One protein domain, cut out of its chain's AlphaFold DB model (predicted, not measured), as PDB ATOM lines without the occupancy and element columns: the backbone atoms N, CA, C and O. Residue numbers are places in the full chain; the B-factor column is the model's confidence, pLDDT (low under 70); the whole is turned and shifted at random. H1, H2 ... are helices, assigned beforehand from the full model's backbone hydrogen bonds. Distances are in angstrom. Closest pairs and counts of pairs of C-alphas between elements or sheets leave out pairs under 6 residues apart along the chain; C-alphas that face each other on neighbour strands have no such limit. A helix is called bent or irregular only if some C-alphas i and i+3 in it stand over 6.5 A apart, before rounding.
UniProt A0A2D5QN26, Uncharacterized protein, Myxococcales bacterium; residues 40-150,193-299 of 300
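Overview. This is residues 40 to 150 and 193 to 299 of the 300 residues of an uncharacterized protein of Myxococcales bacterium (UniProt A0A2D5QN26). What shape is this? It is a long rod of helices in which H1, H3b, H4 and H5 run lengthwise, with H2 packed on the slanting arm H3a at one end and H6 folded back along the far end of H5. H1, H3b, H4b and H5 make a loosely formed up-and-down bundle, each running against the one before it in the chain. What is it made of, and how large is it? The 218 printed residues hold six named helices, H1 to H6 in chain order, and no named strand: the class is all helix. The whole is loose, with a radius of gyration of the C-alphas of 24.1 A and spans of 85 by 34 by 26 A.

Along the chain. What comes first? H1, residues 40 to 78, begins with C-alpha 40 at (-30.119, 36.823, -58.393) and is 54.1 A long; it is irregular, with C-alphas 45 and 48 7.1 A apart, and has a kink of 42 degrees near residue 70. H2 is residues 83 to 94. Which helices are bent? By their hydrogen bonds H3, residues 106 to 150, and H4, residues 193 to 220, were each assigned as one helix, but C-alphas 127 and 130 are 7.1 A apart and C-alphas 201 and 204 are 7.0 A apart. The arms are H3a, residues 106 to 127, 31.5 A; H3b, residues 130 to 150, 29.8 A, itself irregular with C-alphas 145 and 148 6.6 A apart; H4a, residues 193 to 201; and H4b, residues 204 to 220, 24.6 A. What closes the printed part? H5, residues 226 to 268, is 61.6 A long with a kink of 27 degrees near residue 242, and H6, residues 278 to 297, ends with C-alpha 297 at (-6.687, 52.766, -57.676).

Arrangement. What touches the hub, H3? H1 touches H3b with residues 40 to 58 alone, at a shallow tilt of 21 degrees, opposite ways, closest at the C-alphas of Ala 40 and Leu 150, 5.4 A. H2 touches H3a at a steep tilt of 47 degrees, closest at the C-alphas of Ala 93 and Ala 116, 5.0 A. How do H5 and H6 sit? H4b and H5 form a hairpin, closest at the C-alphas of Ser 215 and Thr 226, 5.1 A; H5 and H6 form another but only just touch, with 3 pairs of C-alphas within 8 A, closest at Ile 265 and Val 280, 7.5 A. Are the backbones complete? Every O i to N i+4 pair is within hydrogen-bond range in H2, H3a, H4a, H4b and H6, against 25 of 35 in H1, 15 of 17 in H3b and 35 of 39 in H5.

Size, cuts and confidence. Where is the cut? Residues 151 to 192 are not printed, and C-alphas 150 and 193 are 14.9 A apart. Which parts are long or free? The link from H2 to H3 is long, and residues 270 to 275 stand free. Where is confidence low? Residues 224 to 299 are under 70.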
ATOM      1  N   ALA A  40     -31.316  37.286 -59.104       91.44
ATOM      2  CA  ALA A  40     -30.119  36.823 -58.393       91.44
ATOM      3  C   ALA A  40     -29.810  35.330 -58.619       91.44
ATOM      4  O   ALA A  40     -28.648  34.952 -58.742       91.44
ATOM      5  N   TYR A  41     -30.845  34.489 -58.735       91.75
ATOM      6  CA  TYR A  41     -30.688  33.065 -59.042       91.75
ATOM      7  C   TYR A  41     -30.159  32.842 -60.468       91.75
ATOM      8  O   TYR A  41     -29.198  32.100 -60.654       91.75
ATOM      9  N   GLU A  42     -30.702  33.549 -61.467       93.88
ATOM     10  CA  GLU A  42     -30.198  33.500 -62.850       93.88
ATOM     11  C   GLU A  42     -28.769  34.063 -62.962       93.88
ATOM     12  O   GLU A  42     -27.941  33.505 -63.679       93.88
ATOM     13  N   GLN A  43     -28.439  35.124 -62.215       93.69
ATOM     14  CA  GLN A  43     -27.069  35.644 -62.134       93.69
ATOM     15  C   GLN A  43     -26.105  34.608 -61.540       93.69
ATOM     16  O   GLN A  43     -25.002  34.447 -62.056       93.69
ATOM     17  N   LEU A  44     -26.514  33.891 -60.485       93.88
ATOM     18  CA  LEU A  44     -25.703  32.832 -59.877       93.88
ATOM     19  C   LEU A  44     -25.462  31.673 -60.857       93.88
ATOM     20  O   LEU A  44     -24.352  31.154 -60.913       93.88
ATOM     21  N   GLN A  45     -26.471  31.296 -61.650       94.00
ATOM     22  CA  GLN A  45     -26.348  30.258 -62.679       94.00
ATOM     23  C   GLN A  45     -25.426  30.668 -63.834       94.00
ATOM     24  O   GLN A  45     -24.664  29.841 -64.323       94.00
ATOM     25  N   GLY A  46     -25.496  31.926 -64.276       95.06
ATOM     26  CA  GLY A  46     -24.729  32.413 -65.428       95.06
ATOM     27  C   GLY A  46     -23.276  32.787 -65.123       95.06
ATOM     28  O   GLY A  46     -22.470  32.873 -66.048       95.06
ATOM     29  N   LEU A  47     -22.929  33.003 -63.850       93.75
ATOM     30  CA  LEU A  47     -21.627  33.544 -63.454       93.75
ATOM     31  C   LEU A  47     -20.447  32.685 -63.928       93.75
ATOM     32  O   LEU A  47     -19.483  33.225 -64.466       93.75
ATOM     33  N   SER A  48     -20.509  31.361 -63.740       94.25
ATOM     34  CA  SER A  48     -19.402  30.487 -64.139       94.25
ATOM     35  C   SER A  48     -19.289  30.341 -65.655       94.25
ATOM     36  O   SER A  48     -18.176  30.295 -66.163       94.25
ATOM     37  N   THR A  49     -20.404  30.330 -66.388       95.88
ATOM     38  CA  THR A  49     -20.397  30.275 -67.859       95.88
ATOM     39  C   THR A  49     -19.770  31.520 -68.474       95.88
ATOM     40  O   THR A  49     -18.947  31.396 -69.377       95.88
ATOM     41  N   GLU A  50     -20.118  32.710 -67.982       95.50
ATOM     42  CA  GLU A  50     -19.538  33.962 -68.481       95.50
ATOM     43  C   GLU A  50     -18.017  33.989 -68.288       95.50
ATOM     44  O   GLU A  50     -17.271  34.234 -69.234       95.50
ATOM     45  N   LEU A  51     -17.544  33.659 -67.084       96.62
ATOM     46  CA  LEU A  51     -16.112  33.657 -66.780       96.62
ATOM     47  C   LEU A  51     -15.360  32.526 -67.500       96.62
ATOM     48  O   LEU A  51     -14.213  32.723 -67.900       96.62
ATOM     49  N   GLN A  52     -16.004  31.382 -67.744       97.75
ATOM     50  CA  GLN A  52     -15.428  30.311 -68.558       97.75
ATOM     51  C   GLN A  52     -15.247  30.753 -70.014       97.75
ATOM     52  O   GLN A  52     -14.186  30.520 -70.585       97.75
ATOM     53  N   ASN A  53     -16.226  31.448 -70.601       97.12
ATOM     54  CA  ASN A  53     -16.094  31.977 -71.961       97.12
ATOM     55  C   ASN A  53     -14.912  32.951 -72.073       97.12
ATOM     56  O   ASN A  53     -14.176  32.925 -73.059       97.12
ATOM     57  N   GLN A  54     -14.706  33.798 -71.061       96.25
ATOM     58  CA  GLN A  54     -13.570  34.721 -71.017       96.25
ATOM     59  C   GLN A  54     -12.235  33.983 -70.840       96.25
ATOM     60  O   GLN A  54     -11.240  34.349 -71.475       96.25
ATOM     61  N   LEU A  55     -12.208  32.912 -70.038       97.19
ATOM     62  CA  LEU A  55     -11.048  32.028 -69.925       97.19
ATOM     63  C   LEU A  55     -10.700  31.393 -71.275       97.19
ATOM     64  O   LEU A  55      -9.556  31.494 -71.718       97.19
ATOM     65  N   ASP A  56     -11.688  30.822 -71.960       97.25
ATOM     66  CA  ASP A  56     -11.510  30.174 -73.262       97.25
ATOM     67  C   ASP A  56     -11.011  31.170 -74.322       97.25
ATOM     68  O   ASP A  56     -10.087  30.870 -75.081       97.25
ATOM     69  N   GLN A  57     -11.554  32.393 -74.334       95.44
ATOM     70  CA  GLN A  57     -11.082  33.476 -75.204       95.44
ATOM     71  C   GLN A  57      -9.625  33.858 -74.918       95.44
ATOM     72  O   GLN A  57      -8.848  34.052 -75.853       95.44
ATOM     73  N   THR A  58      -9.241  33.929 -73.642       94.69
ATOM     74  CA  THR A  58      -7.869  34.262 -73.224       94.69
ATOM     75  C   THR A  58      -6.884  33.136 -73.568       94.69
ATOM     76  O   THR A  58      -5.718  33.394 -73.872       94.69
ATOM     77  N   MET A  59      -7.356  31.884 -73.576       96.06
ATOM     78  CA  MET A  59      -6.590  30.696 -73.965       96.06
ATOM     79  C   MET A  59      -6.444  30.520 -75.481       96.06
ATOM     80  O   MET A  59      -5.464  29.924 -75.927       96.06
ATOM     81  N   ALA A  60      -7.380  31.030 -76.284       95.94
ATOM     82  CA  ALA A  60      -7.419  30.778 -77.725       95.94
ATOM     83  C   ALA A  60      -6.110  31.119 -78.480       95.94
ATOM     84  O   ALA A  60      -5.696  30.333 -79.332       95.94
ATOM     85  N   PRO A  61      -5.384  32.217 -78.184       93.81
ATOM     86  CA  PRO A  61      -4.102  32.481 -78.838       93.81
ATOM     87  C   PRO A  61      -3.029  31.434 -78.518       93.81
ATOM     88  O   PRO A  61      -2.176  31.156 -79.357       93.81
ATOM     89  N   ILE A  62      -3.055  30.837 -77.321       94.38
ATOM     90  CA  ILE A  62      -2.091  29.805 -76.910       94.38
ATOM     91  C   ILE A  62      -2.296  28.543 -77.748       94.38
ATOM     92  O   ILE A  62      -1.315  27.979 -78.233       94.38
ATOM     93  N   THR A  63      -3.551  28.126 -77.941       93.56
ATOM     94  CA  THR A  63      -3.898  26.918 -78.707       93.56
ATOM     95  C   THR A  63      -3.651  27.087 -80.205       93.56
ATOM     96  O   THR A  63      -3.278  26.126 -80.874       93.56
ATOM     97  N   LEU A  64      -3.756  28.315 -80.725       93.44
ATOM     98  CA  LEU A  64      -3.488  28.630 -82.132       93.44
ATOM     99  C   LEU A  64      -2.006  28.472 -82.524       93.44
ATOM    100  O   LEU A  64      -1.687  28.377 -83.709       93.44
ATOM    101  N   ALA A  65      -1.088  28.452 -81.550       92.62
ATOM    102  CA  ALA A  65       0.349  28.378 -81.807       92.62
ATOM    103  C   ALA A  65       0.741  27.113 -82.583       92.62
ATOM    104  O   ALA A  65       1.463  27.203 -83.574       92.62
ATOM    105  N   ASP A  66       0.257  25.947 -82.146       91.31
ATOM    106  CA  ASP A  66       0.620  24.663 -82.751       91.31
ATOM    107  C   ASP A  66       0.026  24.529 -84.168       91.31
ATOM    108  O   ASP A  66       0.688  24.012 -85.068       91.31
ATOM    109  N   GLU A  67      -1.171  25.081 -84.403       93.69
ATOM    110  CA  GLU A  67      -1.786  25.149 -85.737       93.69
ATOM    111  C   GLU A  67      -0.941  25.996 -86.700       93.69
ATOM    112  O   GLU A  67      -0.580  25.537 -87.781       93.69
ATOM    113  N   ILE A  68      -0.539  27.203 -86.286       95.25
ATOM    114  CA  ILE A  68       0.286  28.090 -87.122       95.25
ATOM    115  C   ILE A  68       1.667  27.482 -87.392       95.25
ATOM    116  O   ILE A  68       2.206  27.628 -88.490       95.25
ATOM    117  N   ILE A  69       2.249  26.795 -86.407       93.25
ATOM    118  CA  ILE A  69       3.517  26.080 -86.589       93.25
ATOM    119  C   ILE A  69       3.349  24.947 -87.610       93.25
ATOM    120  O   ILE A  69       4.213  24.775 -88.465       93.25
ATOM    121  N   SER A  70       2.232  24.219 -87.581       94.44
ATOM    122  CA  SER A  70       1.932  23.204 -88.599       94.44
ATOM    123  C   SER A  70       1.778  23.816 -90.000       94.44
ATOM    124  O   SER A  70       2.301  23.281 -90.986       94.44
ATOM    125  N   ASP A  71       1.138  24.983 -90.096       95.12
ATOM    126  CA  ASP A  71       0.995  25.724 -91.352       95.12
ATOM    127  C   ASP A  71       2.352  26.195 -91.906       95.12
ATOM    128  O   ASP A  71       2.543  26.217 -93.125       95.12
ATOM    129  N   PHE A  72       3.337  26.503 -91.049       92.88
ATOM    130  CA  PHE A  72       4.691  26.844 -91.501       92.88
ATOM    131  C   PHE A  72       5.354  25.729 -92.318       92.88
ATOM    132  O   PHE A  72       6.136  26.015 -93.227       92.88
ATOM    133  N   GLU A  73       5.053  24.468 -92.012       91.31
ATOM    134  CA  GLU A  73       5.677  23.313 -92.660       91.31
ATOM    135  C   GLU A  73       4.887  22.797 -93.867       91.31
ATOM    136  O   GLU A  73       5.477  22.291 -94.832       91.31
ATOM    137  N   SER A  74       3.559  22.888 -93.802       95.06
ATOM    138  CA  SER A  74       2.644  22.253 -94.753       95.06
ATOM    139  C   SER A  74       2.188  23.197 -95.867       95.06
ATOM    140  O   SER A  74       2.203  22.813 -97.042       95.06
ATOM    141  N   LEU A  75       1.857  24.448 -95.537       95.50
ATOM    142  CA  LEU A  75       1.283  25.413 -96.469       95.50
ATOM    143  C   LEU A  75       2.198  25.762 -97.657       95.50
ATOM    144  O   LEU A  75       1.709  25.733 -98.788       95.50
ATOM    145  N   PRO A  76       3.512  26.040 -97.489       94.44
ATOM    146  CA  PRO A  76       4.357  26.359 -98.639       94.44
ATOM    147  C   PRO A  76       4.467  25.192 -99.627       94.44
ATOM    148  O   PRO A  76       4.519  25.424-100.831       94.44
ATOM    149  N   LYS A  77       4.437  23.942 -99.140       94.81
ATOM    150  CA  LYS A  77       4.445  22.742 -99.991       94.81
ATOM    151  C   LYS A  77       3.114  22.580-100.721       94.81
ATOM    152  O   LYS A  77       3.106  22.376-101.927       94.81
ATOM    153  N   ALA A  78       2.001  22.724-100.001       95.25
ATOM    154  CA  ALA A  78       0.658  22.598-100.565       95.25
ATOM    155  C   ALA A  78       0.372  23.637-101.661       95.25
ATOM    156  O   ALA A  78      -0.386  23.363-102.587       95.25
ATOM    157  N   LEU A  79       0.979  24.823-101.558       95.12
ATOM    158  CA  LEU A  79       0.773  25.937-102.483       95.12
ATOM    159  C   LEU A  79       1.924  26.135-103.485       95.12
ATOM    160  O   LEU A  79       1.915  27.120-104.219       95.12
ATOM    161  N   ASN A  80       2.913  25.231-103.519       94.75
ATOM    162  CA  ASN A  80       4.116  25.336-104.358       94.75
ATOM    163  C   ASN A  80       4.849  26.689-104.226       94.75
ATOM    164  O   ASN A  80       5.341  27.253-105.205       94.75
ATOM    165  N   LEU A  81       4.920  27.229-103.009       93.38
ATOM    166  CA  LEU A  81       5.578  28.502-102.734       93.38
ATOM    167  C   LEU A  81       7.071  28.302-102.514       93.38
ATOM    168  O   LEU A  81       7.503  27.436-101.751       93.38
ATOM    169  N   SER A  82       7.875  29.183-103.106       94.00
ATOM    170  CA  SER A  82       9.291  29.247-102.755       94.00
ATOM    171  C   SER A  82       9.471  29.693-101.292       94.00
ATOM    172  O   SER A  82       8.677  30.499-100.785       94.00
ATOM    173  N   PRO A  83      10.566  29.282-100.622       92.50
ATOM    174  CA  PRO A  83      10.872  29.742 -99.267       92.50
ATOM    175  C   PRO A  83      10.873  31.272 -99.137       92.50
ATOM    176  O   PRO A  83      10.403  31.818 -98.141       92.50
ATOM    177  N   LYS A  84      11.344  31.987-100.169       92.62
ATOM    178  CA  LYS A  84      11.388  33.456-100.195       92.62
ATOM    179  C   LYS A  84       9.989  34.082-100.218       92.62
ATOM    180  O   LYS A  84       9.748  35.036 -99.479       92.62
ATOM    181  N   GLN A  85       9.077  33.556-101.039       93.94
ATOM    182  CA  GLN A  85       7.694  34.042-101.115       93.94
ATOM    183  C   GLN A  85       6.966  33.825 -99.789       93.94
ATOM    184  O   GLN A  85       6.394  34.768 -99.246       93.94
ATOM    185  N   PHE A  86       7.050  32.618 -99.228       94.62
ATOM    186  CA  PHE A  86       6.376  32.303 -97.971       94.62
ATOM    187  C   PHE A  86       6.924  33.126 -96.796       94.62
ATOM    188  O   PHE A  86       6.160  33.721 -96.037       94.62
ATOM    189  N   LYS A  87       8.252  33.290 -96.718       91.88
ATOM    190  CA  LYS A  87       8.904  34.178 -95.743       91.88
ATOM    191  C   LYS A  87       8.412  35.626 -95.845       91.88
ATOM    192  O   LYS A  87       8.219  36.281 -94.823       91.88
ATOM    193  N   SER A  88       8.194  36.129 -97.062       91.31
ATOM    194  CA  SER A  88       7.643  37.472 -97.291       91.31
ATOM    195  C   SER A  88       6.223  37.613 -96.731       91.31
ATOM    196  O   SER A  88       5.923  38.606 -96.062       91.31
ATOM    197  N   VAL A  89       5.366  36.607 -96.940       92.25
ATOM    198  CA  VAL A  89       4.006  36.580 -96.374       92.25
ATOM    199  C   VAL A  89       4.062  36.609 -94.847       92.25
ATOM    200  O   VAL A  89       3.424  37.461 -94.237       92.25
ATOM    201  N   ILE A  90       4.891  35.764 -94.221       92.06
ATOM    202  CA  ILE A  90       5.036  35.726 -92.755       92.06
ATOM    203  C   ILE A  90       5.506  37.078 -92.205       92.06
ATOM    204  O   ILE A  90       4.918  37.599 -91.258       92.06
ATOM    205  N   ASN A  91       6.547  37.671 -92.799       87.19
ATOM    206  CA  ASN A  91       7.095  38.950 -92.341       87.19
ATOM    207  C   ASN A  91       6.055  40.070 -92.390       87.19
ATOM    208  O   ASN A  91       5.931  40.841 -91.441       87.19
ATOM    209  N   THR A  92       5.311  40.155 -93.490       88.88
ATOM    210  CA  THR A  92       4.290  41.192 -93.653       88.88
ATOM    211  C   THR A  92       3.121  40.950 -92.698       88.88
ATOM    212  O   THR A  92       2.721  41.871 -91.983       88.88
ATOM    213  N   ALA A  93       2.655  39.705 -92.567       89.12
ATOM    214  CA  ALA A  93       1.587  39.333 -91.642       89.12
ATOM    215  C   ALA A  93       1.936  39.663 -90.180       89.12
ATOM    216  O   ALA A  93       1.124  40.239 -89.455       89.12
ATOM    217  N   LEU A  94       3.178  39.395 -89.756       86.31
ATOM    218  CA  LEU A  94       3.680  39.779 -88.433       86.31
ATOM    219  C   LEU A  94       3.764  41.299 -88.242       86.31
ATOM    220  O   LEU A  94       3.785  41.765 -87.104       86.31
ATOM    221  N   GLN A  95       3.808  42.086 -89.314       83.19
ATOM    222  CA  GLN A  95       3.721  43.549 -89.274       83.19
ATOM    223  C   GLN A  95       2.271  44.058 -89.340       83.19
ATOM    224  O   GLN A  95       2.052  45.261 -89.249       83.19
ATOM    225  N   GLY A  96       1.285  43.160 -89.456       79.81
ATOM    226  CA  GLY A  96      -0.134  43.502 -89.567       79.81
ATOM    227  C   GLY A  96      -0.584  43.857 -90.986       79.81
ATOM    228  O   GLY A  96      -1.659  44.421 -91.155       79.81
ATOM    229  N   VAL A  97       0.219  43.543 -92.008       84.75
ATOM    230  CA  VAL A  97      -0.098  43.815 -93.417       84.75
ATOM    231  C   VAL A  97      -0.046  42.511 -94.197       84.75
ATOM    232  O   VAL A  97       0.946  41.804 -94.130       84.75
ATOM    233  N   VAL A  98      -1.057  42.187 -94.996       86.62
ATOM    234  CA  VAL A  98      -0.984  40.990 -95.846       86.62
ATOM    235  C   VAL A  98      -0.477  41.382 -97.229       86.62
ATOM    236  O   VAL A  98      -1.146  42.122 -97.947       86.62
ATOM    237  N   LYS A  99       0.718  40.911 -97.607       89.81
ATOM    238  CA  LYS A  99       1.222  41.020 -98.985       89.81
ATOM    239  C   LYS A  99       1.396  39.631 -99.578       89.81
ATOM    240  O   LYS A  99       2.251  38.866 -99.127       89.81
ATOM    241  N   LEU A 100       0.592  39.328-100.589       92.56
ATOM    242  CA  LEU A 100       0.632  38.050-101.291       92.56
ATOM    243  C   LEU A 100       1.672  38.068-102.422       92.56
ATOM    244  O   LEU A 100       1.989  39.140-102.941       92.56
ATOM    245  N   PRO A 101       2.209  36.900-102.814       91.50
ATOM    246  CA  PRO A 101       3.043  36.783-104.004       91.50
ATOM    247  C   PRO A 101       2.280  37.185-105.274       91.50
ATOM    248  O   PRO A 101       1.099  36.881-105.415       91.50
ATOM    249  N   GLU A 102       2.966  37.831-106.217       91.19
ATOM    250  CA  GLU A 102       2.390  38.158-107.525       91.19
ATOM    251  C   GLU A 102       2.101  36.895-108.350       91.19
ATOM    252  O   GLU A 102       2.819  35.898-108.251       91.19
ATOM    253  N   GLY A 103       1.055  36.947-109.183       88.31
ATOM    254  CA  GLY A 103       0.703  35.865-110.112       88.31
ATOM    255  C   GLY A 103       0.112  34.612-109.457       88.31
ATOM    256  O   GLY A 103      -0.012  33.585-110.119       88.31
ATOM    257  N   ILE A 104      -0.239  34.677-108.171       90.25
ATOM    258  CA  ILE A 104      -0.896  33.579-107.465       90.25
ATOM    259  C   ILE A 104      -2.390  33.512-107.824       90.25
ATOM    260  O   ILE A 104      -3.043  34.545-107.962       90.25
ATOM    261  N   SER A 105      -2.934  32.304-107.979       91.31
ATOM    262  CA  SER A 105      -4.365  32.096-108.228       91.31
ATOM    263  C   SER A 105      -5.216  32.309-106.968       91.31
ATOM    264  O   SER A 105      -4.707  32.288-105.845       91.31
ATOM    265  N   ASP A 106      -6.527  32.485-107.156       92.75
ATOM    266  CA  ASP A 106      -7.467  32.875-106.094       92.75
ATOM    267  C   ASP A 106      -7.498  31.904-104.903       92.75
ATOM    268  O   ASP A 106      -7.504  32.331-103.749       92.75
ATOM    269  N   GLU A 107      -7.491  30.590-105.142       91.94
ATOM    270  CA  GLU A 107      -7.566  29.608-104.051       91.94
ATOM    271  C   GLU A 107      -6.315  29.640-103.140       91.94
ATOM    272  O   GLU A 107      -6.469  29.796-101.922       91.94
ATOM    273  N   PRO A 108      -5.074  29.542-103.658       93.56
ATOM    274  CA  PRO A 108      -3.873  29.756-102.852       93.56
ATOM    275  C   PRO A 108      -3.799  31.150-102.214       93.56
ATOM    276  O   PRO A 108      -3.334  31.266-101.078       93.56
ATOM    277  N   ALA A 109      -4.279  32.199-102.897       93.94
ATOM    278  CA  ALA A 109      -4.358  33.547-102.335       93.94
ATOM    279  C   ALA A 109      -5.243  33.582-101.080       93.94
ATOM    280  O   ALA A 109      -4.835  34.121-100.051       93.94
ATOM    281  N   ASN A 110      -6.419  32.952-101.135       94.94
ATOM    282  CA  ASN A 110      -7.344  32.855-100.005       94.94
ATOM    283  C   ASN A 110      -6.716  32.105 -98.825       94.94
ATOM    284  O   ASN A 110      -6.733  32.611 -97.704       94.94
ATOM    285  N   LYS A 111      -6.067  30.961 -99.080       95.31
ATOM    286  CA  LYS A 111      -5.368  30.194 -98.033       95.31
ATOM    287  C   LYS A 111      -4.236  30.996 -97.381       95.31
ATOM    288  O   LYS A 111      -4.087  30.964 -96.161       95.31
ATOM    289  N   LEU A 112      -3.460  31.753 -98.165       95.62
ATOM    290  CA  LEU A 112      -2.411  32.625 -97.626       95.62
ATOM    291  C   LEU A 112      -2.963  33.819 -96.847       95.62
ATOM    292  O   LEU A 112      -2.371  34.194 -95.837       95.62
ATOM    293  N   ASN A 113      -4.081  34.401 -97.282       94.44
ATOM    294  CA  ASN A 113      -4.764  35.461 -96.543       94.44
ATOM    295  C   ASN A 113      -5.277  34.957 -95.191       94.44
ATOM    296  O   ASN A 113      -5.074  35.621 -94.173       94.44
ATOM    297  N   ASP A 114      -5.897  33.776 -95.164       95.00
ATOM    298  CA  ASP A 114      -6.374  33.160 -93.928       95.00
ATOM    299  C   ASP A 114      -5.227  32.871 -92.966       95.00
ATOM    300  O   ASP A 114      -5.293  33.258 -91.798       95.00
ATOM    301  N   PHE A 115      -4.143  32.280 -93.466       95.75
ATOM    302  CA  PHE A 115      -2.931  32.059 -92.688       95.75
ATOM    303  C   PHE A 115      -2.339  33.370 -92.147       95.75
ATOM    304  O   PHE A 115      -2.060  33.483 -90.954       95.75
ATOM    305  N   ALA A 116      -2.194  34.398 -92.989       93.62
ATOM    306  CA  ALA A 116      -1.662  35.694 -92.580       93.62
ATOM    307  C   ALA A 116      -2.538  36.370 -91.510       93.62
ATOM    308  O   ALA A 116      -2.018  36.965 -90.560       93.62
ATOM    309  N   ARG A 117      -3.865  36.238 -91.619       91.81
ATOM    310  CA  ARG A 117      -4.820  36.718 -90.616       91.81
ATOM    311  C   ARG A 117      -4.681  35.957 -89.300       91.81
ATOM    312  O   ARG A 117      -4.555  36.613 -88.268       91.81
ATOM    313  N   LYS A 118      -4.639  34.618 -89.326       93.81
ATOM    314  CA  LYS A 118      -4.405  33.785 -88.128       93.81
ATOM    315  C   LYS A 118      -3.099  34.166 -87.439       93.81
ATOM    316  O   LYS A 118      -3.068  34.368 -86.232       93.81
ATOM    317  N   LEU A 119      -2.034  34.347 -88.213       92.81
ATOM    318  CA  LEU A 119      -0.717  34.745 -87.731       92.81
ATOM    319  C   LEU A 119      -0.721  36.137 -87.073       92.81
ATOM    320  O   LEU A 119      -0.120  36.332 -86.013       92.81
ATOM    321  N   SER A 120      -1.419  37.103 -87.671       87.44
ATOM    322  CA  SER A 120      -1.592  38.439 -87.089       87.44
ATOM    323  C   SER A 120      -2.417  38.399 -85.796       87.44
ATOM    324  O   SER A 120      -2.027  39.006 -84.796       87.44
ATOM    325  N   GLN A 121      -3.514  37.634 -85.786       89.56
ATOM    326  CA  GLN A 121      -4.355  37.417 -84.607       89.56
ATOM    327  C   GLN A 121      -3.583  36.734 -83.480       89.56
ATOM    328  O   GLN A 121      -3.648  37.199 -82.346       89.56
ATOM    329  N   PHE A 122      -2.797  35.702 -83.792       91.75
ATOM    330  CA  PHE A 122      -1.916  35.040 -82.839       91.75
ATOM    331  C   PHE A 122      -0.941  36.026 -82.212       91.75
ATOM    332  O   PHE A 122      -0.892  36.122 -80.993       91.75
ATOM    333  N   LYS A 123      -0.209  36.806 -83.022       87.75
ATOM    334  CA  LYS A 123       0.757  37.784 -82.504       87.75
ATOM    335  C   LYS A 123       0.092  38.776 -81.549       87.75
ATOM    336  O   LYS A 123       0.627  39.032 -80.476       87.75
ATOM    337  N   THR A 124      -1.038  39.357 -81.943       86.75
ATOM    338  CA  THR A 124      -1.741  40.343 -81.110       86.75
ATOM    339  C   THR A 124      -2.308  39.695 -79.848       86.75
ATOM    340  O   THR A 124      -2.103  40.212 -78.754       86.75
ATOM    341  N   GLY A 125      -2.968  38.545 -79.992       90.50
ATOM    342  CA  GLY A 125      -3.597  37.820 -78.894       90.50
ATOM    343  C   GLY A 125      -2.582  37.318 -77.874       90.50
ATOM    344  O   GLY A 125      -2.715  37.624 -76.698       90.50
ATOM    345  N   ILE A 126      -1.521  36.635 -78.312       90.75
ATOM    346  CA  ILE A 126      -0.533  36.024 -77.411       90.75
ATOM    347  C   ILE A 126       0.250  37.063 -76.601       90.75
ATOM    348  O   ILE A 126       0.681  36.786 -75.485       90.75
ATOM    349  N   LEU A 127       0.427  38.271 -77.149       85.00
ATOM    350  CA  LEU A 127       1.041  39.393 -76.437       85.00
ATOM    351  C   LEU A 127       0.081  40.043 -75.432       85.00
ATOM    352  O   LEU A 127       0.549  40.597 -74.443       85.00
ATOM    353  N   ALA A 128      -1.231  39.973 -75.676       86.56
ATOM    354  CA  ALA A 128      -2.267  40.483 -74.780       86.56
ATOM    355  C   ALA A 128      -2.686  39.469 -73.699       86.56
ATOM    356  O   ALA A 128      -3.217  39.878 -72.667       86.56
ATOM    357  N   THR A 129      -2.432  38.170 -73.905       88.81
ATOM    358  CA  THR A 129      -2.823  37.087 -72.988       88.81
ATOM    359  C   THR A 129      -2.440  37.351 -71.528       88.81
ATOM    360  O   THR A 129      -3.287  37.110 -70.675       88.81
ATOM    361  N   PRO A 130      -1.243  37.866 -71.180       84.75
ATOM    362  CA  PRO A 130      -0.911  38.120 -69.777       84.75
ATOM    363  C   PRO A 130      -1.797  39.194 -69.135       84.75
ATOM    364  O   PRO A 130      -2.364  38.973 -68.067       84.75
ATOM    365  N   ASP A 131      -1.992  40.332 -69.807       82.62
ATOM    366  CA  ASP A 131      -2.861  41.410 -69.314       82.62
ATOM    367  C   ASP A 131      -4.311  40.922 -69.164       82.62
ATOM    368  O   ASP A 131      -4.957  41.182 -68.148       82.62
ATOM    369  N   GLN A 132      -4.799  40.152 -70.142       89.19
ATOM    370  CA  GLN A 132      -6.129  39.540 -70.109       89.19
ATOM    371  C   GLN A 132      -6.270  38.509 -68.983       89.19
ATOM    372  O   GLN A 132      -7.284  38.502 -68.293       89.19
ATOM    373  N   ALA A 133      -5.248  37.683 -68.747       88.19
ATOM    374  CA  ALA A 133      -5.239  36.698 -67.672       88.19
ATOM    375  C   ALA A 133      -5.286  37.365 -66.290       88.19
ATOM    376  O   ALA A 133      -6.062  36.942 -65.434       88.19
ATOM    377  N   THR A 134      -4.524  38.443 -66.082       84.81
ATOM    378  CA  THR A 134      -4.580  39.220 -64.834       84.81
ATOM    379  C   THR A 134      -5.959  39.841 -64.620       84.81
ATOM    380  O   THR A 134      -6.536  39.688 -63.542       84.81
ATOM    381  N   ALA A 135      -6.533  40.478 -65.645       86.00
ATOM    382  CA  ALA A 135      -7.889  41.026 -65.565       86.00
ATOM    383  C   ALA A 135      -8.933  39.939 -65.245       86.00
ATOM    384  O   ALA A 135      -9.798  40.136 -64.392       86.00
ATOM    385  N   LEU A 136      -8.801  38.764 -65.861       91.69
ATOM    386  CA  LEU A 136      -9.678  37.625 -65.624       91.69
ATOM    387  C   LEU A 136      -9.558  37.083 -64.191       91.69
ATOM    388  O   LEU A 136     -10.571  36.788 -63.564       91.69
ATOM    389  N   VAL A 137      -8.350  36.990 -63.623       89.56
ATOM    390  CA  VAL A 137      -8.155  36.579 -62.216       89.56
ATOM    391  C   VAL A 137      -8.880  37.524 -61.251       89.56
ATOM    392  O   VAL A 137      -9.456  37.061 -60.256       89.56
ATOM    393  N   ILE A 138      -8.885  38.828 -61.542       85.50
ATOM    394  CA  ILE A 138      -9.621  39.834 -60.764       85.50
ATOM    395  C   ILE A 138     -11.126  39.573 -60.880       85.50
ATOM    396  O   ILE A 138     -11.781  39.368 -59.859       85.50
ATOM    397  N   GLN A 139     -11.656  39.463 -62.100       89.00
ATOM    398  CA  GLN A 139     -13.082  39.211 -62.346       89.00
ATOM    399  C   GLN A 139     -13.570  37.895 -61.722       89.00
ATOM    400  O   GLN A 139     -14.657  37.835 -61.146       89.00
ATOM    401  N   ILE A 140     -12.755  36.838 -61.771       90.31
ATOM    402  CA  ILE A 140     -13.054  35.569 -61.102       90.31
ATOM    403  C   ILE A 140     -13.100  35.759 -59.582       90.31
ATOM    404  O   ILE A 140     -13.999  35.233 -58.923       90.31
ATOM    405  N   SER A 141     -12.163  36.519 -59.013       86.88
ATOM    406  CA  SER A 141     -12.129  36.795 -57.572       86.88
ATOM    407  C   SER A 141     -13.343  37.617 -57.122       86.88
ATOM    408  O   SER A 141     -13.976  37.269 -56.126       86.88
ATOM    409  N   GLU A 142     -13.735  38.635 -57.889       85.50
ATOM    410  CA  GLU A 142     -14.981  39.385 -57.688       85.50
ATOM    411  C   GLU A 142     -16.212  38.474 -57.794       85.50
ATOM    412  O   GLU A 142     -17.120  38.548 -56.964       85.50
ATOM    413  N   GLY A 143     -16.223  37.557 -58.764       89.62
ATOM    414  CA  GLY A 143     -17.254  36.535 -58.908       89.62
ATOM    415  C   GLY A 143     -17.397  35.674 -57.651       89.62
ATOM    416  O   GLY A 143     -18.505  35.519 -57.137       89.62
ATOM    417  N   ILE A 144     -16.283  35.177 -57.101       90.19
ATOM    418  CA  ILE A 144     -16.268  34.376 -55.863       90.19
ATOM    419  C   ILE A 144     -16.866  35.164 -54.692       90.19
ATOM    420  O   ILE A 144     -17.655  34.612 -53.924       90.19
ATOM    421  N   ILE A 145     -16.533  36.452 -54.569       85.69
ATOM    422  CA  ILE A 145     -17.081  37.349 -53.539       85.69
ATOM    423  C   ILE A 145     -18.582  37.598 -53.756       85.69
ATOM    424  O   ILE A 145     -19.349  37.672 -52.795       85.69
ATOM    425  N   LYS A 146     -19.032  37.687 -55.014       87.44
ATOM    426  CA  LYS A 146     -20.432  37.936 -55.376       87.44
ATOM    427  C   LYS A 146     -21.348  36.741 -55.084       87.44
ATOM    428  O   LYS A 146     -22.517  36.948 -54.757       87.44
ATOM    429  N   VAL A 147     -20.849  35.503 -55.146       90.81
ATOM    430  CA  VAL A 147     -21.646  34.285 -54.883       90.81
ATOM    431  C   VAL A 147     -22.404  34.326 -53.542       90.81
ATOM    432  O   VAL A 147     -23.629  34.192 -53.571       90.81
ATOM    433  N   PRO A 148     -21.766  34.526 -52.369       88.75
ATOM    434  CA  PRO A 148     -22.487  34.566 -51.093       88.75
ATOM    435  C   PRO A 148     -23.499  35.719 -51.001       88.75
ATOM    436  O   PRO A 148     -24.534  35.569 -50.344       88.75
ATOM    437  N   VAL A 149     -23.247  36.843 -51.681       87.00
ATOM    438  CA  VAL A 149     -24.188  37.973 -51.755       87.00
ATOM    439  C   VAL A 149     -25.454  37.558 -52.509       87.00
ATOM    440  O   VAL A 149     -26.557  37.735 -51.994       87.00
ATOM    441  N   LEU A 150     -25.301  36.918 -53.673       87.69
ATOM    442  CA  LEU A 150     -26.426  36.414 -54.467       87.69
ATOM    443  C   LEU A 150     -27.235  35.359 -53.705       87.69
ATOM    444  O   LEU A 150     -28.462  35.419 -53.698       87.69
ATOM    445  N   LEU A 193     -15.109  28.442 -60.149       95.69
ATOM    446  CA  LEU A 193     -14.374  29.705 -60.151       95.69
ATOM    447  C   LEU A 193     -12.944  29.543 -59.621       95.69
ATOM    448  O   LEU A 193     -12.020  30.109 -60.193       95.69
ATOM    449  N   ASN A 194     -12.723  28.733 -58.584       93.88
ATOM    450  CA  ASN A 194     -11.367  28.456 -58.095       93.88
ATOM    451  C   ASN A 194     -10.517  27.663 -59.107       93.88
ATOM    452  O   ASN A 194      -9.327  27.946 -59.257       93.88
ATOM    453  N   ASP A 195     -11.116  26.706 -59.821       95.25
ATOM    454  CA  ASP A 195     -10.439  25.986 -60.909       95.25
ATOM    455  C   ASP A 195     -10.061  26.941 -62.055       95.25
ATOM    456  O   ASP A 195      -8.898  27.003 -62.459       95.25
ATOM    457  N   MET A 196     -11.008  27.771 -62.508       97.12
ATOM    458  CA  MET A 196     -10.755  28.797 -63.525       97.12
ATOM    459  C   MET A 196      -9.663  29.777 -63.098       97.12
ATOM    460  O   MET A 196      -8.802  30.119 -63.902       97.12
ATOM    461  N   LYS A 197      -9.657  30.203 -61.829       92.94
ATOM    462  CA  LYS A 197      -8.630  31.097 -61.279       92.94
ATOM    463  C   LYS A 197      -7.238  30.485 -61.375       92.94
ATOM    464  O   LYS A 197      -6.297  31.165 -61.771       92.94
ATOM    465  N   THR A 198      -7.122  29.206 -61.027       92.25
ATOM    466  CA  THR A 198      -5.856  28.467 -61.102       92.25
ATOM    467  C   THR A 198      -5.361  28.407 -62.544       92.25
ATOM    468  O   THR A 198      -4.222  28.776 -62.812       92.25
ATOM    469  N   LYS A 199      -6.240  28.061 -63.494       94.44
ATOM    470  CA  LYS A 199      -5.914  28.057 -64.931       94.44
ATOM    471  C   LYS A 199      -5.511  29.441 -65.438       94.44
ATOM    472  O   LYS A 199      -4.506  29.561 -66.131       94.44
ATOM    473  N   ALA A 200      -6.256  30.484 -65.068       93.25
ATOM    474  CA  ALA A 200      -5.977  31.862 -65.461       93.25
ATOM    475  C   ALA A 200      -4.580  32.318 -64.998       93.25
ATOM    476  O   ALA A 200      -3.849  32.925 -65.777       93.25
ATOM    477  N   LEU A 201      -4.165  31.954 -63.777       87.94
ATOM    478  CA  LEU A 201      -2.823  32.242 -63.250       87.94
ATOM    479  C   LEU A 201      -1.694  31.542 -64.031       87.94
ATOM    480  O   LEU A 201      -0.566  32.034 -64.044       87.94
ATOM    481  N   GLU A 202      -1.971  30.420 -64.695       89.94
ATOM    482  CA  GLU A 202      -0.983  29.689 -65.502       89.94
ATOM    483  C   GLU A 202      -0.841  30.229 -66.934       89.94
ATOM    484  O   GLU A 202       0.197  30.007 -67.572       89.94
ATOM    485  N   LEU A 203      -1.838  30.959 -67.452       91.31
ATOM    486  CA  LEU A 203      -1.853  31.426 -68.845       91.31
ATOM    487  C   LEU A 203      -0.636  32.269 -69.248       91.31
ATOM    488  O   LEU A 203      -0.131  32.043 -70.348       91.31
ATOM    489  N   PRO A 204      -0.090  33.183 -68.419       87.69
ATOM    490  CA  PRO A 204       1.121  33.922 -68.785       87.69
ATOM    491  C   PRO A 204       2.327  33.009 -69.066       87.69
ATOM    492  O   PRO A 204       3.091  33.234 -70.013       87.69
ATOM    493  N   ASN A 205       2.480  31.935 -68.284       86.00
ATOM    494  CA  ASN A 205       3.552  30.957 -68.473       86.00
ATOM    495  C   ASN A 205       3.318  30.119 -69.733       86.00
ATOM    496  O   ASN A 205       4.241  29.920 -70.526       86.00
ATOM    497  N   GLN A 206       2.078  29.677 -69.956       91.31
ATOM    498  CA  GLN A 206       1.700  28.951 -71.170       91.31
ATOM    499  C   GLN A 206       1.920  29.806 -72.428       91.31
ATOM    500  O   GLN A 206       2.532  29.338 -73.388       91.31
ATOM    501  N   ALA A 207       1.529  31.084 -72.397       88.81
ATOM    502  CA  ALA A 207       1.769  32.037 -73.477       88.81
ATOM    503  C   ALA A 207       3.265  32.225 -73.759       88.81
ATOM    504  O   ALA A 207       3.689  32.190 -74.914       88.81
ATOM    505  N   THR A 208       4.091  32.335 -72.714       85.94
ATOM    506  CA  THR A 208       5.557  32.395 -72.845       85.94
ATOM    507  C   THR A 208       6.121  31.134 -73.511       85.94
ATOM    508  O   THR A 208       6.983  31.221 -74.397       85.94
ATOM    509  N   GLY A 209       5.608  29.958 -73.138       87.75
ATOM    510  CA  GLY A 209       5.941  28.684 -73.776       87.75
ATOM    511  C   GLY A 209       5.587  28.667 -75.266       87.75
ATOM    512  O   GLY A 209       6.442  28.350 -76.098       87.75
ATOM    513  N   SER A 210       4.371  29.089 -75.621       91.38
ATOM    514  CA  SER A 210       3.918  29.182 -77.015       91.38
ATOM    515  C   SER A 210       4.730  30.188 -77.834       91.38
ATOM    516  O   SER A 210       5.154  29.860 -78.941       91.38
ATOM    517  N   ILE A 211       5.050  31.369 -77.287       88.12
ATOM    518  CA  ILE A 211       5.936  32.354 -77.938       88.12
ATOM    519  C   ILE A 211       7.315  31.745 -78.207       88.12
ATOM    520  O   ILE A 211       7.893  31.971 -79.271       88.12
ATOM    521  N   THR A 212       7.847  30.957 -77.271       86.50
ATOM    522  CA  THR A 212       9.156  30.308 -77.423       86.50
ATOM    523  C   THR A 212       9.137  29.270 -78.544       86.50
ATOM    524  O   THR A 212       9.997  29.314 -79.425       86.50
ATOM    525  N   LYS A 213       8.138  28.374 -78.557       89.62
ATOM    526  CA  LYS A 213       7.950  27.389 -79.638       89.62
ATOM    527  C   LYS A 213       7.826  28.075 -80.999       89.62
ATOM    528  O   LYS A 213       8.563  27.754 -81.927       89.62
ATOM    529  N   PHE A 214       6.949  29.071 -81.081       89.81
ATOM    530  CA  PHE A 214       6.699  29.843 -82.291       89.81
ATOM    531  C   PHE A 214       7.954  30.584 -82.783       89.81
ATOM    532  O   PHE A 214       8.295  30.539 -83.964       89.81
ATOM    533  N   SER A 215       8.697  31.217 -81.872       86.81
ATOM    534  CA  SER A 215       9.975  31.874 -82.169       86.81
ATOM    535  C   SER A 215      11.000  30.886 -82.730       86.81
ATOM    536  O   SER A 215      11.669  31.181 -83.717       86.81
ATOM    537  N   ASN A 216      11.105  29.686 -82.162       87.38
ATOM    538  CA  ASN A 216      12.009  28.665 -82.688       87.38
ATOM    539  C   ASN A 216      11.603  28.217 -84.100       87.38
ATOM    540  O   ASN A 216      12.474  28.100 -84.959       87.38
ATOM    541  N   ALA A 217      10.305  28.063 -84.371       89.50
ATOM    542  CA  ALA A 217       9.818  27.751 -85.715       89.50
ATOM    543  C   ALA A 217      10.177  28.855 -86.732       89.50
ATOM    544  O   ALA A 217      10.690  28.566 -87.813       89.50
ATOM    545  N   LEU A 218      10.020  30.131 -86.361       88.12
ATOM    546  CA  LEU A 218      10.451  31.260 -87.192       88.12
ATOM    547  C   LEU A 218      11.968  31.267 -87.455       88.12
ATOM    548  O   LEU A 218      12.388  31.573 -88.574       88.12
ATOM    549  N   LYS A 219      12.799  30.909 -86.463       87.12
ATOM    550  CA  LYS A 219      14.260  30.794 -86.649       87.12
ATOM    551  C   LYS A 219      14.615  29.728 -87.677       87.12
ATOM    552  O   LYS A 219      15.481  29.974 -88.510       87.12
ATOM    553  N   THR A 220      13.931  28.585 -87.662       88.75
ATOM    554  CA  THR A 220      14.130  27.516 -88.656       88.75
ATOM    555  C   THR A 220      13.820  27.994 -90.079       88.75
ATOM    556  O   THR A 220      14.471  27.569 -91.029       88.75
ATOM    557  N   LEU A 221      12.896  28.948 -90.234       85.19
ATOM    558  CA  LEU A 221      12.595  29.617 -91.509       85.19
ATOM    559  C   LEU A 221      13.546  30.791 -91.837       85.19
ATOM    560  O   LEU A 221      13.379  31.483 -92.847       85.19
ATOM    561  N   GLY A 222      14.534  31.057 -90.979       85.69
ATOM    562  CA  GLY A 222      15.485  32.161 -91.103       85.69
ATOM    563  C   GLY A 222      14.862  33.548 -90.905       85.69
ATOM    564  O   GLY A 222      15.316  34.507 -91.528       85.69
ATOM    565  N   ILE A 223      13.780  33.675 -90.134       82.31
ATOM    566  CA  ILE A 223      13.081  34.948 -89.895       82.31
ATOM    567  C   ILE A 223      13.636  35.638 -88.638       82.31
ATOM    568  O   ILE A 223      13.446  35.154 -87.528       82.31
ATOM    569  N   ASP A 224      14.252  36.815 -88.797       69.94
ATOM    570  CA  ASP A 224      14.959  37.542 -87.719       69.94
ATOM    571  C   ASP A 224      14.052  38.282 -86.711       69.94
ATOM    572  O   ASP A 224      14.526  38.860 -85.731       69.94
ATOM    573  N   HIS A 225      12.725  38.273 -86.899       65.75
ATOM    574  CA  HIS A 225      11.772  38.918 -85.972       65.75
ATOM    575  C   HIS A 225      11.637  38.196 -84.613       65.75
ATOM    576  O   HIS A 225      10.921  38.648 -83.715       65.75
ATOM    577  N   THR A 226      12.372  37.105 -84.424       62.03
ATOM    578  CA  THR A 226      12.343  36.239 -83.243       62.03
ATOM    579  C   THR A 226      12.830  36.944 -81.987       62.03
ATOM    580  O   THR A 226      12.281  36.736 -80.909       62.03
ATOM    581  N   ASN A 227      13.817  37.834 -82.105       62.50
ATOM    582  CA  ASN A 227      14.389  38.523 -80.945       62.50
ATOM    583  C   ASN A 227      13.420  39.549 -80.340       62.50
ATOM    584  O   ASN A 227      13.372  39.695 -79.120       62.50
ATOM    585  N   ALA A 228      12.609  40.217 -81.167       64.25
ATOM    586  CA  ALA A 228      11.582  41.142 -80.693       64.25
ATOM    587  C   ALA A 228      10.432  40.399 -79.990       64.25
ATOM    588  O   ALA A 228      10.009  40.811 -78.912       64.25
ATOM    589  N   LEU A 229       9.989  39.269 -80.557       68.50
ATOM    590  CA  LEU A 229       8.975  38.392 -79.959       68.50
ATOM    591  C   LEU A 229       9.445  37.780 -78.632       68.50
ATOM    592  O   LEU A 229       8.712  37.829 -77.648       68.50
ATOM    593  N   MET A 230      10.683  37.276 -78.563       66.88
ATOM    594  CA  MET A 230      11.227  36.734 -77.310       66.88
ATOM    595  C   MET A 230      11.456  37.813 -76.254       66.88
ATOM    596  O   MET A 230      11.231  37.560 -75.073       66.88
ATOM    597  N   LYS A 231      11.883  39.019 -76.654       69.19
ATOM    598  CA  LYS A 231      12.013  40.141 -75.719       69.19
ATOM    599  C   LYS A 231      10.655  40.494 -75.123       69.19
ATOM    600  O   LYS A 231      10.581  40.607 -73.907       69.19
ATOM    601  N   ALA A 232       9.612  40.581 -75.954       65.25
ATOM    602  CA  ALA A 232       8.248  40.815 -75.493       65.25
ATOM    603  C   ALA A 232       7.800  39.722 -74.509       65.25
ATOM    604  O   ALA A 232       7.423  40.053 -73.389       65.25
ATOM    605  N   GLY A 233       7.974  38.441 -74.859       59.81
ATOM    606  CA  GLY A 233       7.682  37.304 -73.973       59.81
ATOM    607  C   GLY A 233       8.407  37.359 -72.621       59.81
ATOM    608  O   GLY A 233       7.803  37.116 -71.582       59.81
ATOM    609  N   LYS A 234       9.691  37.741 -72.606       60.53
ATOM    610  CA  LYS A 234      10.489  37.804 -71.372       60.53
ATOM    611  C   LYS A 234      10.071  38.954 -70.447       60.53
ATOM    612  O   LYS A 234      10.006  38.752 -69.241       60.53
ATOM    613  N   THR A 235       9.761  40.135 -70.991       62.19
ATOM    614  CA  THR A 235       9.194  41.241 -70.193       62.19
ATOM    615  C   THR A 235       7.822  40.894 -69.617       62.19
ATOM    616  O   THR A 235       7.542  41.263 -68.481       62.19
ATOM    617  N   LEU A 236       7.005  40.138 -70.360       61.25
ATOM    618  CA  LEU A 236       5.666  39.732 -69.927       61.25
ATOM    619  C   LEU A 236       5.703  38.815 -68.696       61.25
ATOM    620  O   LEU A 236       4.942  39.034 -67.763       61.25
ATOM    621  N   ALA A 237       6.613  37.837 -68.651       57.44
ATOM    622  CA  ALA A 237       6.741  36.934 -67.502       57.44
ATOM    623  C   ALA A 237       7.205  37.644 -66.213       57.44
ATOM    624  O   ALA A 237       6.860  37.219 -65.114       57.44
ATOM    625  N   GLN A 238       7.985  38.722 -66.342       58.88
ATOM    626  CA  GLN A 238       8.628  39.388 -65.209       58.88
ATOM    627  C   GLN A 238       7.743  40.484 -64.583       58.88
ATOM    628  O   GLN A 238       7.618  40.529 -63.365       58.88
ATOM    629  N   GLU A 239       7.068  41.320 -65.386       59.22
ATOM    630  CA  GLU A 239       6.197  42.397 -64.867       59.22
ATOM    631  C   GLU A 239       4.859  41.885 -64.297       59.22
ATOM    632  O   GLU A 239       4.261  42.521 -63.429       59.22
ATOM    633  N   GLN A 240       4.367  40.742 -64.780       58.69
ATOM    634  CA  GLN A 240       3.067  40.190 -64.382       58.69
ATOM    635  C   GLN A 240       3.138  39.363 -63.094       58.69
ATOM    636  O   GLN A 240       2.218  39.429 -62.282       58.69
ATOM    637  N   GLY A 241       4.246  38.643 -62.868       53.16
ATOM    638  CA  GLY A 241       4.458  37.888 -61.630       53.16
ATOM    639  C   GLY A 241       4.460  38.777 -60.383       53.16
ATOM    640  O   GLY A 241       3.936  38.374 -59.349       53.16
ATOM    641  N   GLU A 242       4.977  40.005 -60.491       57.09
ATOM    642  CA  GLU A 242       4.994  40.973 -59.387       57.09
ATOM    643  C   GLU A 242       3.626  41.647 -59.181       57.09
ATOM    644  O   GLU A 242       3.133  41.708 -58.056       57.09
ATOM    645  N   LYS A 243       2.952  42.087 -60.255       57.22
ATOM    646  CA  LYS A 243       1.639  42.755 -60.146       57.22
ATOM    647  C   LYS A 243       0.514  41.831 -59.690       57.22
ATOM    648  O   LYS A 243      -0.308  42.243 -58.874       57.22
ATOM    649  N   ALA A 244       0.476  40.599 -60.196       53.56
ATOM    650  CA  ALA A 244      -0.552  39.636 -59.820       53.56
ATOM    651  C   ALA A 244      -0.442  39.245 -58.338       53.56
ATOM    652  O   ALA A 244      -1.462  39.036 -57.690       53.56
ATOM    653  N   LEU A 245       0.774  39.186 -57.781       55.44
ATOM    654  CA  LEU A 245       0.988  38.851 -56.372       55.44
ATOM    655  C   LEU A 245       0.493  39.964 -55.430       55.44
ATOM    656  O   LEU A 245      -0.168  39.669 -54.433       55.44
ATOM    657  N   GLU A 246       0.777  41.227 -55.763       60.62
ATOM    658  CA  GLU A 246       0.378  42.392 -54.963       60.62
ATOM    659  C   GLU A 246      -1.152  42.569 -54.970       60.62
ATOM    660  O   GLU A 246      -1.788  42.598 -53.919       60.62
ATOM    661  N   GLN A 247      -1.780  42.557 -56.152       59.03
ATOM    662  CA  GLN A 247      -3.232  42.751 -56.291       59.03
ATOM    663  C   GLN A 247      -4.052  41.602 -55.687       59.03
ATOM    664  O   GLN A 247      -5.160  41.797 -55.184       59.03
ATOM    665  N   HIS A 248      -3.509  40.383 -55.700       56.47
ATOM    666  CA  HIS A 248      -4.162  39.228 -55.092       56.47
ATOM    667  C   HIS A 248      -4.180  39.311 -53.560       56.47
ATOM    668  O   HIS A 248      -5.064  38.731 -52.924       56.47
ATOM    669  N   LYS A 249      -3.232  40.029 -52.952       63.03
ATOM    670  CA  LYS A 249      -3.210  40.273 -51.509       63.03
ATOM    671  C   LYS A 249      -4.345  41.216 -51.095       63.03
ATOM    672  O   LYS A 249      -5.118  40.860 -50.207       63.03
ATOM    673  N   ASP A 250      -4.528  42.314 -51.823       58.88
ATOM    674  CA  ASP A 250      -5.585  43.301 -51.556       58.88
ATOM    675  C   ASP A 250      -6.995  42.721 -51.754       58.88
ATOM    676  O   ASP A 250      -7.904  42.953 -50.949       58.88
ATOM    677  N   LEU A 251      -7.183  41.888 -52.784       51.69
ATOM    678  CA  LEU A 251      -8.450  41.182 -53.011       51.69
ATOM    679  C   LEU A 251      -8.750  40.145 -51.922       51.69
ATOM    680  O   LEU A 251      -9.911  39.971 -51.549       51.69
ATOM    681  N   ILE A 252      -7.731  39.452 -51.397       56.69
ATOM    682  CA  ILE A 252      -7.904  38.535 -50.260       56.69
ATOM    683  C   ILE A 252      -8.375  39.305 -49.026       56.69
ATOM    684  O   ILE A 252      -9.270  38.827 -48.324       56.69
ATOM    685  N   ASP A 253      -7.781  40.461 -48.748       64.25
ATOM    686  CA  ASP A 253      -8.128  41.248 -47.569       64.25
ATOM    687  C   ASP A 253      -9.535  41.853 -47.706       64.25
ATOM    688  O   ASP A 253     -10.368  41.658 -46.820       64.25
ATOM    689  N   THR A 254      -9.885  42.368 -48.887       58.19
ATOM    690  CA  THR A 254     -11.256  42.810 -49.206       58.19
ATOM    691  C   THR A 254     -12.281  41.672 -49.067       58.19
ATOM    692  O   THR A 254     -13.368  41.852 -48.514       58.19
ATOM    693  N   ALA A 255     -11.950  40.456 -49.518       50.19
ATOM    694  CA  ALA A 255     -12.833  39.296 -49.384       50.19
ATOM    695  C   ALA A 255     -13.046  38.876 -47.918       50.19
ATOM    696  O   ALA A 255     -14.138  38.413 -47.562       50.19
ATOM    697  N   LYS A 256     -12.029  39.018 -47.057       61.12
ATOM    698  CA  LYS A 256     -12.169  38.777 -45.611       61.12
ATOM    699  C   LYS A 256     -13.121  39.790 -44.985       61.12
ATOM    700  O   LYS A 256     -13.994  39.373 -44.221       61.12
ATOM    701  N   ASP A 257     -12.994  41.061 -45.354       65.31
ATOM    702  CA  ASP A 257     -13.837  42.140 -44.839       65.31
ATOM    703  C   ASP A 257     -15.298  41.949 -45.259       65.31
ATOM    704  O   ASP A 257     -16.190  41.914 -44.413       65.31
ATOM    705  N   ILE A 258     -15.551  41.653 -46.539       52.75
ATOM    706  CA  ILE A 258     -16.906  41.373 -47.040       52.75
ATOM    707  C   ILE A 258     -17.515  40.145 -46.353       52.75
ATOM    708  O   ILE A 258     -18.694  40.147 -45.991       52.75
ATOM    709  N   LYS A 259     -16.726  39.089 -46.118       52.19
ATOM    710  CA  LYS A 259     -17.191  37.899 -45.389       52.19
ATOM    711  C   LYS A 259     -17.544  38.221 -43.934       52.19
ATOM    712  O   LYS A 259     -18.503  37.648 -43.408       52.19
ATOM    713  N   ALA A 260     -16.794  39.109 -43.281       61.31
ATOM    714  CA  ALA A 260     -17.104  39.580 -41.936       61.31
ATOM    715  C   ALA A 260     -18.420  40.378 -41.924       61.31
ATOM    716  O   ALA A 260     -19.334  40.022 -41.176       61.31
ATOM    717  N   SER A 261     -18.581  41.339 -42.838       53.47
ATOM    718  CA  SER A 261     -19.807  42.138 -42.971       53.47
ATOM    719  C   SER A 261     -21.034  41.283 -43.303       53.47
ATOM    720  O   SER A 261     -22.087  41.444 -42.688       53.47
ATOM    721  N   ALA A 262     -20.909  40.303 -44.205       48.19
ATOM    722  CA  ALA A 262     -21.993  39.373 -44.534       48.19
ATOM    723  C   ALA A 262     -22.413  38.513 -43.325       48.19
ATOM    724  O   ALA A 262     -23.602  38.254 -43.110       48.19
ATOM    725  N   LYS A 263     -21.449  38.096 -42.491       54.66
ATOM    726  CA  LYS A 263     -21.730  37.356 -41.253       54.66
ATOM    727  C   LYS A 263     -22.519  38.211 -40.264       54.66
ATOM    728  O   LYS A 263     -23.454  37.692 -39.647       54.66
ATOM    729  N   ASP A 264     -22.181  39.489 -40.134       56.25
ATOM    730  CA  ASP A 264     -22.868  40.411 -39.228       56.25
ATOM    731  C   ASP A 264     -24.259  40.807 -39.740       56.25
ATOM    732  O   ASP A 264     -25.209  40.801 -38.953       56.25
ATOM    733  N   ILE A 265     -24.442  40.960 -41.057       49.00
ATOM    734  CA  ILE A 265     -25.774  41.069 -41.682       49.00
ATOM    735  C   ILE A 265     -26.634  39.840 -41.345       49.00
ATOM    736  O   ILE A 265     -27.796  39.984 -40.967       49.00
ATOM    737  N   SER A 266     -26.075  38.624 -41.405       45.81
ATOM    738  CA  SER A 266     -26.830  37.402 -41.075       45.81
ATOM    739  C   SER A 266     -27.270  37.332 -39.605       45.81
ATOM    740  O   SER A 266     -28.288  36.712 -39.295       45.81
ATOM    741  N   LYS A 267     -26.512  37.953 -38.689       57.56
ATOM    742  CA  LYS A 267     -26.880  38.056 -37.270       57.56
ATOM    743  C   LYS A 267     -27.967  39.107 -37.065       57.56
ATOM    744  O   LYS A 267     -28.931  38.825 -36.365       57.56
ATOM    745  N   LEU A 268     -27.850  40.264 -37.717       47.91
ATOM    746  CA  LEU A 268     -28.855  41.333 -37.683       47.91
ATOM    747  C   LEU A 268     -30.195  40.881 -38.284       47.91
ATOM    748  O   LEU A 268     -31.252  41.188 -37.745       47.91
ATOM    749  N   ALA A 269     -30.169  40.067 -39.341       43.38
ATOM    750  CA  ALA A 269     -31.374  39.486 -39.937       43.38
ATOM    751  C   ALA A 269     -32.108  38.488 -39.015       43.38
ATOM    752  O   ALA A 269     -33.281  38.194 -39.246       43.38
ATOM    753  N   LYS A 270     -31.446  37.965 -37.970       51.06
ATOM    754  CA  LYS A 270     -32.077  37.112 -36.946       51.06
ATOM    755  C   LYS A 270     -32.789  37.912 -35.849       51.06
ATOM    756  O   LYS A 270     -33.540  37.303 -35.094       51.06
ATOM    757  N   ASP A 271     -32.607  39.235 -35.790       49.12
ATOM    758  CA  ASP A 271     -33.263  40.116 -34.815       49.12
ATOM    759  C   ASP A 271     -33.914  41.342 -35.505       49.12
ATOM    760  O   ASP A 271     -33.384  42.454 -35.506       49.12
ATOM    761  N   PRO A 272     -35.068  41.156 -36.175       44.50
ATOM    762  CA  PRO A 272     -35.614  42.119 -37.137       44.50
ATOM    763  C   PRO A 272     -36.270  43.374 -36.524       44.50
ATOM    764  O   PRO A 272     -36.888  44.151 -37.250       44.50
ATOM    765  N   LYS A 273     -36.181  43.606 -35.207       46.44
ATOM    766  CA  LYS A 273     -37.017  44.603 -34.510       46.44
ATOM    767  C   LYS A 273     -36.549  46.068 -34.540       46.44
ATOM    768  O   LYS A 273     -37.175  46.885 -33.874       46.44
ATOM    769  N   GLY A 274     -35.561  46.465 -35.346       47.06
ATOM    770  CA  GLY A 274     -35.298  47.911 -35.477       47.06
ATOM    771  C   GLY A 274     -34.155  48.408 -36.362       47.06
ATOM    772  O   GLY A 274     -34.100  49.608 -36.594       47.06
ATOM    773  N   ALA A 275     -33.269  47.552 -36.881       45.22
ATOM    774  CA  ALA A 275     -32.023  48.015 -37.518       45.22
ATOM    775  C   ALA A 275     -31.913  47.764 -39.040       45.22
ATOM    776  O   ALA A 275     -30.951  48.173 -39.679       45.22
ATOM    777  N   ALA A 276     -32.876  47.076 -39.658       48.03
ATOM    778  CA  ALA A 276     -32.617  46.369 -40.918       48.03
ATOM    779  C   ALA A 276     -32.560  47.226 -42.203       48.03
ATOM    780  O   ALA A 276     -32.159  46.703 -43.238       48.03
ATOM    781  N   LYS A 277     -32.966  48.505 -42.189       44.62
ATOM    782  CA  LYS A 277     -33.049  49.305 -43.429       44.62
ATOM    783  C   LYS A 277     -31.858  50.238 -43.643       44.62
ATOM    784  O   LYS A 277     -31.354  50.300 -44.761       44.62
ATOM    785  N   ASP A 278     -31.393  50.903 -42.590       51.00
ATOM    786  CA  ASP A 278     -30.298  51.875 -42.698       51.00
ATOM    787  C   ASP A 278     -28.936  51.173 -42.737       51.00
ATOM    788  O   ASP A 278     -28.116  51.469 -43.596       51.00
ATOM    789  N   THR A 279     -28.742  50.110 -41.951       50.62
ATOM    790  CA  THR A 279     -27.464  49.381 -41.922       50.62
ATOM    791  C   THR A 279     -27.200  48.576 -43.200       50.62
ATOM    792  O   THR A 279     -26.060  48.459 -43.633       50.62
ATOM    793  N   VAL A 280     -28.239  48.034 -43.848       45.44
ATOM    794  CA  VAL A 280     -28.084  47.351 -45.148       45.44
ATOM    795  C   VAL A 280     -27.716  48.352 -46.239       45.44
ATOM    796  O   VAL A 280     -26.910  48.030 -47.108       45.44
ATOM    797  N   LYS A 281     -28.264  49.570 -46.181       51.94
ATOM    798  CA  LYS A 281     -27.913  50.642 -47.110       51.94
ATOM    799  C   LYS A 281     -26.474  51.112 -46.891       51.94
ATOM    800  O   LYS A 281     -25.732  51.148 -47.861       51.94
ATOM    801  N   ASP A 282     -26.064  51.343 -45.646       54.94
ATOM    802  CA  ASP A 282     -24.697  51.767 -45.321       54.94
ATOM    803  C   ASP A 282     -23.656  50.718 -45.727       54.94
ATOM    804  O   ASP A 282     -22.599  51.064 -46.241       54.94
ATOM    805  N   VAL A 283     -23.956  49.423 -45.573       49.53
ATOM    806  CA  VAL A 283     -23.041  48.353 -46.007       49.53
ATOM    807  C   VAL A 283     -23.020  48.201 -47.527       49.53
ATOM    808  O   VAL A 283     -21.958  47.961 -48.094       49.53
ATOM    809  N   VAL A 284     -24.160  48.349 -48.209       47.91
ATOM    810  CA  VAL A 284     -24.197  48.354 -49.680       47.91
ATOM    811  C   VAL A 284     -23.435  49.556 -50.227       47.91
ATOM    812  O   VAL A 284     -22.662  49.387 -51.164       47.91
ATOM    813  N   ASP A 285     -23.607  50.735 -49.635       55.94
ATOM    814  CA  ASP A 285     -22.910  51.954 -50.035       55.94
ATOM    815  C   ASP A 285     -21.407  51.843 -49.725       55.94
ATOM    816  O   ASP A 285     -20.596  52.132 -50.600       55.94
ATOM    817  N   SER A 286     -21.027  51.277 -48.574       51.41
ATOM    818  CA  SER A 286     -19.627  51.019 -48.213       51.41
ATOM    819  C   SER A 286     -18.964  49.982 -49.129       51.41
ATOM    820  O   SER A 286     -17.869  50.216 -49.625       51.41
ATOM    821  N   ALA A 287     -19.649  48.884 -49.465       47.34
ATOM    822  CA  ALA A 287     -19.149  47.904 -50.431       47.34
ATOM    823  C   ALA A 287     -19.016  48.499 -51.845       47.34
ATOM    824  O   ALA A 287     -18.106  48.142 -52.594       47.34
ATOM    825  N   LYS A 288     -19.910  49.422 -52.215       48.31
ATOM    826  CA  LYS A 288     -19.870  50.132 -53.495       48.31
ATOM    827  C   LYS A 288     -18.736  51.156 -53.539       48.31
ATOM    828  O   LYS A 288     -18.128  51.321 -54.590       48.31
ATOM    829  N   GLU A 289     -18.449  51.810 -52.419       52.47
ATOM    830  CA  GLU A 289     -17.352  52.765 -52.257       52.47
ATOM    831  C   GLU A 289     -15.994  52.050 -52.246       52.47
ATOM    832  O   GLU A 289     -15.108  52.436 -52.999       52.47
ATOM    833  N   SER A 290     -15.865  50.912 -51.555       49.19
ATOM    834  CA  SER A 290     -14.656  50.078 -51.625       49.19
ATOM    835  C   SER A 290     -14.424  49.489 -53.023       49.19
ATOM    836  O   SER A 290     -13.296  49.478 -53.506       49.19
ATOM    837  N   ALA A 291     -15.477  49.057 -53.729       44.31
ATOM    838  CA  ALA A 291     -15.356  48.621 -55.125       44.31
ATOM    839  C   ALA A 291     -14.954  49.774 -56.069       44.31
ATOM    840  O   ALA A 291     -14.259  49.569 -57.068       44.31
ATOM    841  N   LYS A 292     -15.371  51.002 -55.748       43.81
ATOM    842  CA  LYS A 292     -14.998  52.211 -56.484       43.81
ATOM    843  C   LYS A 292     -13.533  52.598 -56.240       43.81
ATOM    844  O   LYS A 292     -12.824  52.878 -57.200       43.81
ATOM    845  N   ASP A 293     -13.045  52.514 -55.006       44.75
ATOM    846  CA  ASP A 293     -11.637  52.788 -54.680       44.75
ATOM    847  C   ASP A 293     -10.678  51.766 -55.308       44.75
ATOM    848  O   ASP A 293      -9.608  52.131 -55.793       44.75
ATOM    849  N   VAL A 294     -11.077  50.492 -55.395       41.00
ATOM    850  CA  VAL A 294     -10.292  49.453 -56.086       41.00
ATOM    851  C   VAL A 294     -10.225  49.713 -57.600       41.00
ATOM    852  O   VAL A 294      -9.181  49.511 -58.223       41.00
ATOM    853  N   THR A 295     -11.301  50.225 -58.206       37.72
ATOM    854  CA  THR A 295     -11.340  50.548 -59.646       37.72
ATOM    855  C   THR A 295     -10.641  51.876 -59.989       37.72
ATOM    856  O   THR A 295      -9.995  51.981 -61.037       37.72
ATOM    857  N   GLU A 296     -10.672  52.870 -59.098       40.88
ATOM    858  CA  GLU A 296      -9.945  54.144 -59.246       40.88
ATOM    859  C   GLU A 296      -8.450  54.029 -58.876       40.88
ATOM    860  O   GLU A 296      -7.609  54.728 -59.448       40.88
ATOM    861  N   GLY A 297      -8.080  53.102 -57.988       39.09
ATOM    862  CA  GLY A 297      -6.687  52.766 -57.676       39.09
ATOM    863  C   GLY A 297      -5.974  52.030 -58.815       39.09
ATOM    864  O   GLY A 297      -4.802  52.289 -59.077       39.09
ATOM    865  N   ALA A 298      -6.688  51.175 -59.556       34.19
ATOM    866  CA  ALA A 298      -6.151  50.440 -60.705       34.19
ATOM    867  C   ALA A 298      -5.922  51.307 -61.967       34.19
ATOM    868  O   ALA A 298      -5.286  50.853 -62.923       34.19
ATOM    869  N   THR A 299      -6.438  52.543 -61.992       34.00
ATOM    870  CA  THR A 299      -6.334  53.473 -63.134       34.00
ATOM    871  C   THR A 299      -5.255  54.555 -62.983       34.00
ATOM    872  O   THR A 299      -4.980  55.259 -63.961       34.00
TER     873      THR A 299